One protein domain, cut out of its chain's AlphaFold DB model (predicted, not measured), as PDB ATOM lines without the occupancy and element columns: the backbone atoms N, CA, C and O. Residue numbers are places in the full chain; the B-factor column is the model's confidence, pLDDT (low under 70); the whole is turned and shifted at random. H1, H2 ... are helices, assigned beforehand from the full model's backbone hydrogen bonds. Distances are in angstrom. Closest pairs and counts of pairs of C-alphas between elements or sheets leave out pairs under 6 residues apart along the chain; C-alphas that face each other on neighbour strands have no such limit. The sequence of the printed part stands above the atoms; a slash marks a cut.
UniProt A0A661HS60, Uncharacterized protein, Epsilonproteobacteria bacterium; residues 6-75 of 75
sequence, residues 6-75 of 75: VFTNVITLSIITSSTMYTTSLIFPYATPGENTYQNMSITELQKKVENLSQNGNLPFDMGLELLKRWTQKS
ATOM      1  N   VAL A   6     211.445  83.479 119.828       78.31
ATOM      2  CA  VAL A   6     212.715  83.712 120.533       78.31
ATOM      3  C   VAL A   6     213.910  83.248 119.695       78.31
ATOM      4  O   VAL A   6     214.913  83.949 119.613       78.31
ATOM      5  N   PHE A   7     213.787  82.107 119.014       77.69
ATOM      6  CA  PHE A   7     214.850  81.542 118.180       77.69
ATOM      7  C   PHE A   7     215.150  82.432 116.967       77.69
ATOM      8  O   PHE A   7     216.311  82.683 116.650       77.69
ATOM      9  N   THR A   8     214.109  82.982 116.336       79.50
ATOM     10  CA  THR A   8     214.264  83.941 115.233       79.50
ATOM     11  C   THR A   8     215.012  85.199 115.680       79.50
ATOM     12  O   THR A   8     215.929  85.627 114.985       79.50
ATOM     13  N   ASN A   9     214.689  85.738 116.861       77.94
ATOM     14  CA  ASN A   9     215.334  86.945 117.387       77.94
ATOM     15  C   ASN A   9     216.833  86.749 117.673       77.94
ATOM     16  O   ASN A   9     217.634  87.639 117.386       77.94
ATOM     17  N   VAL A  10     217.218  85.583 118.206       82.38
ATOM     18  CA  VAL A  10     218.630  85.253 118.469       82.38
ATOM     19  C   VAL A  10     219.422  85.197 117.164       82.38
ATOM     20  O   VAL A  10     220.496  85.784 117.078       82.38
ATOM     21  N   ILE A  11     218.874  84.566 116.122       81.19
ATOM     22  CA  ILE A  11     219.539  84.484 114.814       81.19
ATOM     23  C   ILE A  11     219.720  85.877 114.205       81.19
ATOM     24  O   ILE A  11     220.812  86.209 113.745       81.19
ATOM     25  N   THR A  12     218.682  86.718 114.233       80.19
ATOM     26  CA  THR A  12     218.772  88.080 113.686       80.19
ATOM     27  C   THR A  12     219.794  88.941 114.423       80.19
ATOM     28  O   THR A  12     220.536  89.679 113.778       80.19
ATOM     29  N   LEU A  13     219.891  88.819 115.751       77.38
ATOM     30  CA  LEU A  13     220.861  89.579 116.539       77.38
ATOM     31  C   LEU A  13     222.304  89.164 116.216       77.38
ATOM     32  O   LEU A  13     223.177  90.022 116.074       77.38
ATOM     33  N   SER A  14     222.544  87.864 116.037       71.62
ATOM     34  CA  SER A  14     223.859  87.336 115.662       71.62
ATOM     35  C   SER A  14     224.317  87.838 114.292       71.62
ATOM     36  O   SER A  14     225.471  88.227 114.137       71.62
ATOM     37  N   ILE A  15     223.415  87.882 113.305       74.62
ATOM     38  CA  ILE A  15     223.740  88.366 111.954       74.62
ATOM     39  C   ILE A  15     224.098  89.856 111.990       74.62
ATOM     40  O   ILE A  15     225.133  90.245 111.454       74.62
ATOM     41  N   ILE A  16     223.296  90.680 112.678       75.62
ATOM     42  CA  ILE A  16     223.547  92.126 112.795       75.62
ATOM     43  C   ILE A  16     224.890  92.389 113.487       75.62
ATOM     44  O   ILE A  16     225.686  93.188 112.996       75.62
ATOM     45  N   THR A  17     225.175  91.684 114.585       74.69
ATOM     46  CA  THR A  17     226.417  91.865 115.353       74.69
ATOM     47  C   THR A  17     227.647  91.571 114.493       74.69
ATOM     48  O   THR A  17     228.544  92.410 114.399       74.69
ATOM     49  N   SER A  18     227.656  90.444 113.776       68.62
ATOM     50  CA  SER A  18     228.750  90.092 112.865       68.62
ATOM     51  C   SER A  18     228.921  91.126 111.750       68.62
ATOM     52  O   SER A  18     230.035  91.578 111.500       68.62
ATOM     53  N   SER A  19     227.831  91.569 111.116       68.12
ATOM     54  CA  SER A  19     227.897  92.591 110.064       68.12
ATOM     55  C   SER A  19     228.452  93.921 110.579       68.12
ATOM     56  O   SER A  19     229.301  94.521 109.920       68.12
ATOM     57  N   THR A  20     228.047  94.356 111.778       68.00
ATOM     58  CA  THR A  20     228.562  95.600 112.365       68.00
ATOM     59  C   THR A  20     230.051  95.532 112.702       68.00
ATOM     60  O   THR A  20     230.742  96.526 112.472       68.00
ATOM     61  N   MET A  21     230.574  94.379 113.147       61.75
ATOM     62  CA  MET A  21     232.011  94.178 113.403       61.75
ATOM     63  C   MET A  21     232.862  94.325 112.134       61.75
ATOM     64  O   MET A  21     233.901  94.982 112.160       61.75
ATOM     65  N   TYR A  22     232.403  93.778 111.005       59.81
ATOM     66  CA  TYR A  22     233.096  93.939 109.720       59.81
ATOM     67  C   TYR A  22     233.035  95.378 109.198       59.81
ATOM     68  O   TYR A  22     233.991  95.862 108.601       59.81
ATOM     69  N   THR A  23     231.934  96.098 109.421       58.19
ATOM     70  CA  THR A  23     231.869  97.512 109.021       58.19
ATOM     71  C   THR A  23     232.685  98.417 109.940       58.19
ATOM     72  O   THR A  23     233.285  99.373 109.461       58.19
ATOM     73  N   THR A  24     232.770  98.120 111.240       57.09
ATOM     74  CA  THR A  24     233.598  98.912 112.166       57.09
ATOM     75  C   THR A  24     235.084  98.729 111.893       57.09
ATOM     76  O   THR A  24     235.799  99.720 111.960       57.09
ATOM     77  N   SER A  25     235.547  97.540 111.493       57.97
ATOM     78  CA  SER A  25     236.948  97.346 111.087       57.97
ATOM     79  C   SER A  25     237.326  98.062 109.783       57.97
ATOM     80  O   SER A  25     238.504  98.328 109.555       57.97
ATOM     81  N   LEU A  26     236.345  98.401 108.937       57.28
ATOM     82  CA  LEU A  26     236.552  99.150 107.691       57.28
ATOM     83  C   LEU A  26     236.363 100.667 107.847       57.28
ATOM     84  O   LEU A  26     237.038 101.430 107.164       57.28
ATOM     85  N   ILE A  27     235.441 101.111 108.711       56.28
ATOM     86  CA  ILE A  27     235.135 102.538 108.951       56.28
ATOM     87  C   ILE A  27     236.083 103.142 109.988       56.28
ATOM     88  O   ILE A  27     236.457 104.308 109.881       56.28
ATOM     89  N   PHE A  28     236.508 102.338 110.960       52.94
ATOM     90  CA  PHE A  28     237.655 102.626 111.803       52.94
ATOM     91  C   PHE A  28     238.776 101.687 111.358       52.94
ATOM     92  O   PHE A  28     239.066 100.718 112.067       52.94
ATOM     93  N   PRO A  29     239.452 101.950 110.214       52.84
ATOM     94  CA  PRO A  29     240.830 101.503 110.144       52.84
ATOM     95  C   PRO A  29     241.439 102.110 111.397       52.84
ATOM     96  O   PRO A  29     241.223 103.295 111.646       52.84
ATOM     97  N   TYR A  30     242.031 101.296 112.260       52.91
ATOM     98  CA  TYR A  30     242.737 101.771 113.435       52.91
ATOM     99  C   TYR A  30     243.626 102.922 112.968       52.91
ATOM    100  O   TYR A  30     244.674 102.690 112.373       52.91
ATOM    101  N   ALA A  31     243.153 104.158 113.130       47.81
ATOM    102  CA  ALA A  31     243.931 105.346 112.899       47.81
ATOM    103  C   ALA A  31     244.855 105.304 114.093       47.81
ATOM    104  O   ALA A  31     244.503 105.789 115.164       47.81
ATOM    105  N   THR A  32     245.926 104.525 113.945       53.28
ATOM    106  CA  THR A  32     246.927 104.244 114.952       53.28
ATOM    107  C   THR A  32     247.411 105.608 115.400       53.28
ATOM    108  O   THR A  32     248.129 106.275 114.651       53.28
ATOM    109  N   PRO A  33     247.039 106.071 116.607       48.56
ATOM    110  CA  PRO A  33     247.458 107.386 117.075       48.56
ATOM    111  C   PRO A  33     248.989 107.476 117.212       48.56
ATOM    112  O   PRO A  33     249.536 108.554 117.425       48.56
ATOM    113  N   GLY A  34     249.696 106.348 117.069       50.34
ATOM    114  CA  GLY A  34     251.143 106.225 117.131       50.34
ATOM    115  C   GLY A  34     251.901 106.181 115.803       50.34
ATOM    116  O   GLY A  34     253.122 106.042 115.878       50.34
ATOM    117  N   GLU A  35     251.270 106.289 114.619       53.34
ATOM    118  CA  GLU A  35     252.005 106.048 113.359       53.34
ATOM    119  C   GLU A  35     253.216 106.983 113.183       53.34
ATOM    120  O   GLU A  35     254.238 106.549 112.673       53.34
ATOM    121  N   ASN A  36     253.191 108.206 113.722       57.03
ATOM    122  CA  ASN A  36     254.338 109.123 113.653       57.03
ATOM    123  C   ASN A  36     255.291 109.071 114.859       57.03
ATOM    124  O   ASN A  36     256.426 109.537 114.764       57.03
ATOM    125  N   THR A  37     254.877 108.519 116.000       71.12
ATOM    126  CA  THR A  37     255.640 108.652 117.258       71.12
ATOM    127  C   THR A  37     256.906 107.795 117.267       71.12
ATOM    128  O   THR A  37     257.909 108.157 117.885       71.12
ATOM    129  N   TYR A  38     256.877 106.658 116.569       77.75
ATOM    130  CA  TYR A  38     257.964 105.675 116.575       77.75
ATOM    131  C   TYR A  38     258.599 105.459 115.196       77.75
ATOM    132  O   TYR A  38     259.625 104.783 115.107       77.75
ATOM    133  N   GLN A  39     258.051 106.054 114.129       75.06
ATOM    134  CA  GLN A  39     258.580 105.940 112.760       75.06
ATOM    135  C   GLN A  39     260.035 106.397 112.630       75.06
ATOM    136  O   GLN A  39     260.814 105.752 111.933       75.06
ATOM    137  N   ASN A  40     260.428 107.426 113.381       82.50
ATOM    138  CA  ASN A  40     261.790 107.960 113.343       82.50
ATOM    139  C   ASN A  40     262.817 107.134 114.140       82.50
ATOM    140  O   ASN A  40     264.006 107.426 114.055       82.50
ATOM    141  N   MET A  41     262.400 106.125 114.916       85.00
ATOM    142  CA  MET A  41     263.338 105.223 115.601       85.00
ATOM    143  C   MET A  41     263.789 104.108 114.668       85.00
ATOM    144  O   MET A  41     262.989 103.554 113.918       85.00
ATOM    145  N   SER A  42     265.051 103.703 114.765       88.56
ATOM    146  CA  SER A  42     265.520 102.464 114.142       88.56
ATOM    147  C   SER A  42     264.878 101.230 114.798       88.56
ATOM    148  O   SER A  42     264.380 101.282 115.924       88.56
ATOM    149  N   ILE A  43     264.901 100.081 114.110       87.25
ATOM    150  CA  ILE A  43     264.384  98.812 114.664       87.25
ATOM    151  C   ILE A  43     265.090  98.460 115.982       87.25
ATOM    152  O   ILE A  43     264.435  98.040 116.929       87.25
ATOM    153  N   THR A  44     266.405  98.672 116.065       89.19
ATOM    154  CA  THR A  44     267.209  98.351 117.252       89.19
ATOM    155  C   THR A  44     266.857  99.245 118.441       89.19
ATOM    156  O   THR A  44     266.744  98.769 119.570       89.19
ATOM    157  N   GLU A  45     266.635 100.539 118.203       90.38
ATOM    158  CA  GLU A  45     266.175 101.465 119.243       90.38
ATOM    159  C   GLU A  45     264.767 101.119 119.720       90.38
ATOM    160  O   GLU A  45     264.503 101.136 120.924       90.38
ATOM    161  N   LEU A  46     263.882 100.752 118.789       90.38
ATOM    162  CA  LEU A  46     262.522 100.336 119.106       90.38
ATOM    163  C   LEU A  46     262.518  99.064 119.964       90.38
ATOM    164  O   LEU A  46     261.856  99.039 120.997       90.38
ATOM    165  N   GLN A  47     263.314  98.052 119.605       90.44
ATOM    166  CA  GLN A  47     263.475  96.819 120.388       90.44
ATOM    167  C   GLN A  47     263.945  97.105 121.815       90.44
ATOM    168  O   GLN A  47     263.301  96.691 122.775       90.44
ATOM    169  N   LYS A  48     265.014  97.895 121.962       92.31
ATOM    170  CA  LYS A  48     265.563  98.252 123.275       92.31
ATOM    171  C   LYS A  48     264.547  99.001 124.143       92.31
ATOM    172  O   LYS A  48     264.494  98.817 125.360       92.31
ATOM    173  N   LYS A  49     263.733  99.861 123.528       89.25
ATOM    174  CA  LYS A  49     262.693 100.622 124.228       89.25
ATOM    175  C   LYS A  49     261.536  99.725 124.666       89.25
ATOM    176  O   LYS A  49     261.075  99.857 125.797       89.25
ATOM    177  N   VAL A  50     261.127  98.783 123.815       89.62
ATOM    178  CA  VAL A  50     260.123  97.763 124.145       89.62
ATOM    179  C   VAL A  50     260.596  96.885 125.302       89.62
ATOM    180  O   VAL A  50     259.836  96.686 126.245       89.62
ATOM    181  N   GLU A  51     261.844  96.415 125.287       90.44
ATOM    182  CA  GLU A  51     262.414  95.600 126.371       90.44
ATOM    183  C   GLU A  51     262.399  96.342 127.711       90.44
ATOM    184  O   GLU A  51     261.893  95.820 128.705       90.44
ATOM    185  N   ASN A  52     262.877  97.589 127.729       92.44
ATOM    186  CA  ASN A  52     262.897  98.417 128.935       92.44
ATOM    187  C   ASN A  52     261.476  98.669 129.481       92.44
ATOM    188  O   ASN A  52     261.210  98.509 130.670       92.44
ATOM    189  N   LEU A  53     260.523  99.018 128.612       90.31
ATOM    190  CA  LEU A  53     259.148  99.290 129.039       90.31
ATOM    191  C   LEU A  53     258.391  98.023 129.450       90.31
ATOM    192  O   LEU A  53     257.548  98.095 130.343       90.31
ATOM    193  N   SER A  54     258.720  96.872 128.862       87.88
ATOM    194  CA  SER A  54     258.151  95.573 129.242       87.88
ATOM    195  C   SER A  54     258.573  95.159 130.649       87.88
ATOM    196  O   SER A  54     257.738  94.691 131.417       87.88
ATOM    197  N   GLN A  55     259.838  95.390 131.021       89.31
ATOM    198  CA  GLN A  55     260.330  95.133 132.382       89.31
ATOM    199  C   GLN A  55     259.611  95.992 133.429       89.31
ATOM    200  O   GLN A  55     259.376  95.545 134.547       89.31
ATOM    201  N   ASN A  56     259.219  97.204 133.040       88.00
ATOM    202  CA  ASN A  56     258.517  98.152 133.899       88.00
ATOM    203  C   ASN A  56     256.982  98.027 133.828       88.00
ATOM    204  O   ASN A  56     256.286  98.817 134.461       88.00
ATOM    205  N   GLY A  57     256.444  97.090 133.033       85.19
ATOM    206  CA  GLY A  57     254.999  96.906 132.837       85.19
ATOM    207  C   GLY A  57     254.284  98.069 132.134       85.19
ATOM    208  O   GLY A  57     253.060  98.104 132.101       85.19
ATOM    209  N   ASN A  58     255.034  99.007 131.552       88.06
ATOM    210  CA  ASN A  58     254.532 100.254 130.968       88.06
ATOM    211  C   ASN A  58     254.671 100.271 129.442       88.06
ATOM    212  O   ASN A  58     254.857 101.333 128.849       88.06
ATOM    213  N   LEU A  59     254.635  99.105 128.792       86.56
ATOM    214  CA  LEU A  59     254.754  99.003 127.341       86.56
ATOM    215  C   LEU A  59     253.483  99.532 126.651       86.56
ATOM    216  O   LEU A  59     252.429  98.903 126.771       86.56
ATOM    217  N   PRO A  60     253.559 100.631 125.874       87.75
ATOM    218  CA  PRO A  60     252.427 101.095 125.089       87.75
ATOM    219  C   PRO A  60     252.120 100.088 123.982       87.75
ATOM    220  O   PRO A  60     253.018  99.674 123.244       87.75
ATOM    221  N   PHE A  61     250.844  99.741 123.833       83.31
ATOM    222  CA  PHE A  61     250.380  98.779 122.831       83.31
ATOM    223  C   PHE A  61     250.827  99.152 121.405       83.31
ATOM    224  O   PHE A  61     251.369  98.312 120.687       83.31
ATOM    225  N   ASP A  62     250.723 100.433 121.045       85.00
ATOM    226  CA  ASP A  62     251.134 100.960 119.735       85.00
ATOM    227  C   ASP A  62     252.624 100.729 119.438       85.00
ATOM    228  O   ASP A  62     253.006 100.509 118.290       85.00
ATOM    229  N   MET A  63     253.477 100.741 120.467       86.25
ATOM    230  CA  MET A  63     254.913 100.495 120.313       86.25
ATOM    231  C   MET A  63     255.200  99.017 120.016       86.25
ATOM    232  O   MET A  63     256.047  98.707 119.178       86.25
ATOM    233  N   GLY A  64     254.482  98.105 120.678       84.56
ATOM    234  CA  GLY A  64     254.573  96.669 120.407       84.56
ATOM    235  C   GLY A  64     254.069  96.314 119.005       84.56
ATOM    236  O   GLY A  64     254.721  95.554 118.291       84.56
ATOM    237  N   LEU A  65     252.956  96.921 118.581       86.94
ATOM    238  CA  LEU A  65     252.427  96.770 117.224       86.94
ATOM    239  C   LEU A  65     253.403  97.272 116.159       86.94
ATOM    240  O   LEU A  65     253.616  96.588 115.159       86.94
ATOM    241  N   GLU A  66     254.022  98.433 116.376       85.88
ATOM    242  CA  GLU A  66     255.003  98.988 115.440       85.88
ATOM    243  C   GLU A  66     256.226  98.069 115.289       85.88
ATOM    244  O   GLU A  66     256.715  97.855 114.177       85.88
ATOM    245  N   LEU A  67     256.700  97.463 116.385       86.56
ATOM    246  CA  LEU A  67     257.798  96.499 116.324       86.56
ATOM    247  C   LEU A  67     257.406  95.247 115.526       86.56
ATOM    248  O   LEU A  67     258.170  94.796 114.668       86.56
ATOM    249  N   LEU A  68     256.202  94.722 115.769       87.06
ATOM    250  CA  LEU A  68     255.679  93.543 115.082       87.06
ATOM    251  C   LEU A  68     255.512  93.800 113.574       87.06
ATOM    252  O   LEU A  68     255.976  93.001 112.760       87.06
ATOM    253  N   LYS A  69     254.946  94.957 113.201       87.12
ATOM    254  CA  LYS A  69     254.798  95.420 111.810       87.12
ATOM    255  C   LYS A  69     256.141  95.389 111.078       87.12
ATOM    256  O   LYS A  69     256.254  94.782 110.012       87.12
ATOM    257  N   ARG A  70     257.189  95.966 111.670       85.06
ATOM    258  CA  ARG A  70     258.527  96.025 111.053       85.06
ATOM    259  C   ARG A  70     259.216  94.673 110.951       85.06
ATOM    260  O   ARG A  70     259.951  94.446 109.995       85.06
ATOM    261  N   TRP A  71     258.995  93.779 111.912       83.38
ATOM    262  CA  TRP A  71     259.480  92.402 111.823       83.38
ATOM    263  C   TRP A  71     258.817  91.643 110.674       83.38
ATOM    264  O   TRP A  71     259.517  91.011 109.891       83.38
ATOM    265  N   THR A  72     257.499  91.775 110.511       83.25
ATOM    266  CA  THR A  72     256.776  91.116 109.410       83.25
ATOM    267  C   THR A  72     257.113  91.673 108.026       83.25
ATOM    268  O   THR A  72     257.030  90.937 107.056       83.25
ATOM    269  N   GLN A  73     257.534  92.937 107.917       77.88
ATOM    270  CA  GLN A  73     257.979  93.533 106.646       77.88
ATOM    271  C   GLN A  73     259.405  93.129 106.234       77.88
ATOM    272  O   GLN A  73     259.782  93.329 105.082       77.88
ATOM    273  N   LYS A  74     260.215  92.625 107.171       62.38
ATOM    274  CA  LYS A  74     261.588  92.159 106.913       62.38
ATOM    275  C   LYS A  74     261.693  90.647 106.679       62.38
ATOM    276  O   LYS A  74     262.779  90.202 106.308       62.38
ATOM    277  N   SER A  75     260.628  89.891 106.955       50.94
ATOM    278  CA  SER A  75     260.532  88.443 106.725       50.94
ATOM    279  C   SER A  75     260.054  88.129 105.315       50.94
ATOM    280  O   SER A  75     260.339  86.984 104.899       50.94
TER     281      SER A  75
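Overview. This is residues 6 to 75 of the 75 residues of an uncharacterized protein of Epsilonproteobacteria bacterium (UniProt A0A661HS60). One long straight helix, H1, sticks out as an arm from a small head, in which H2 and H3 fold back on each other as a helical hairpin. A long link without a named element joins arm and head. The printed part has 70 residues with three named helices, H1, H2 and H3 in chain order, and no named strand; the class is all helix. The whole is extended, with a radius of gyration of the C-alphas of 18.5 A, and spans 56 by 24 by 24 A.

Arrangement. H1, residues 6 to 27, is apart from H2, residues 43 to 55, and from H3, residues 61 to 74. H2 and H3 touch, their closest C-alphas being those of Leu 46 and Leu 67, 6.7 A apart. This hairpin runs opposite ways at a tilt of 37 degrees, only just steep. In H1, H2 and H3 every O i to N i+4 pair is within hydrogen-bond range.

Along the chain. H1 begins at C-alpha 6 (212.715, 83.712, 120.533) and measures 31.5 A from first to last C-alpha. H2 measures 18.5 A. H3 measures 20.6 A and ends at C-alpha 74 (261.588, 92.159, 106.913).

Size, cuts and confidence. The C-alphas farthest apart, those of Val 6 and Thr 44, are 56.5 A apart. Residues 6 to 31 stand free. The link from H1 to H2 is long, that from H2 to H3 tight. The printed part has no cut. Confidence is low, with pLDDT under 70, at residues 18 to 36 and 74 to 75.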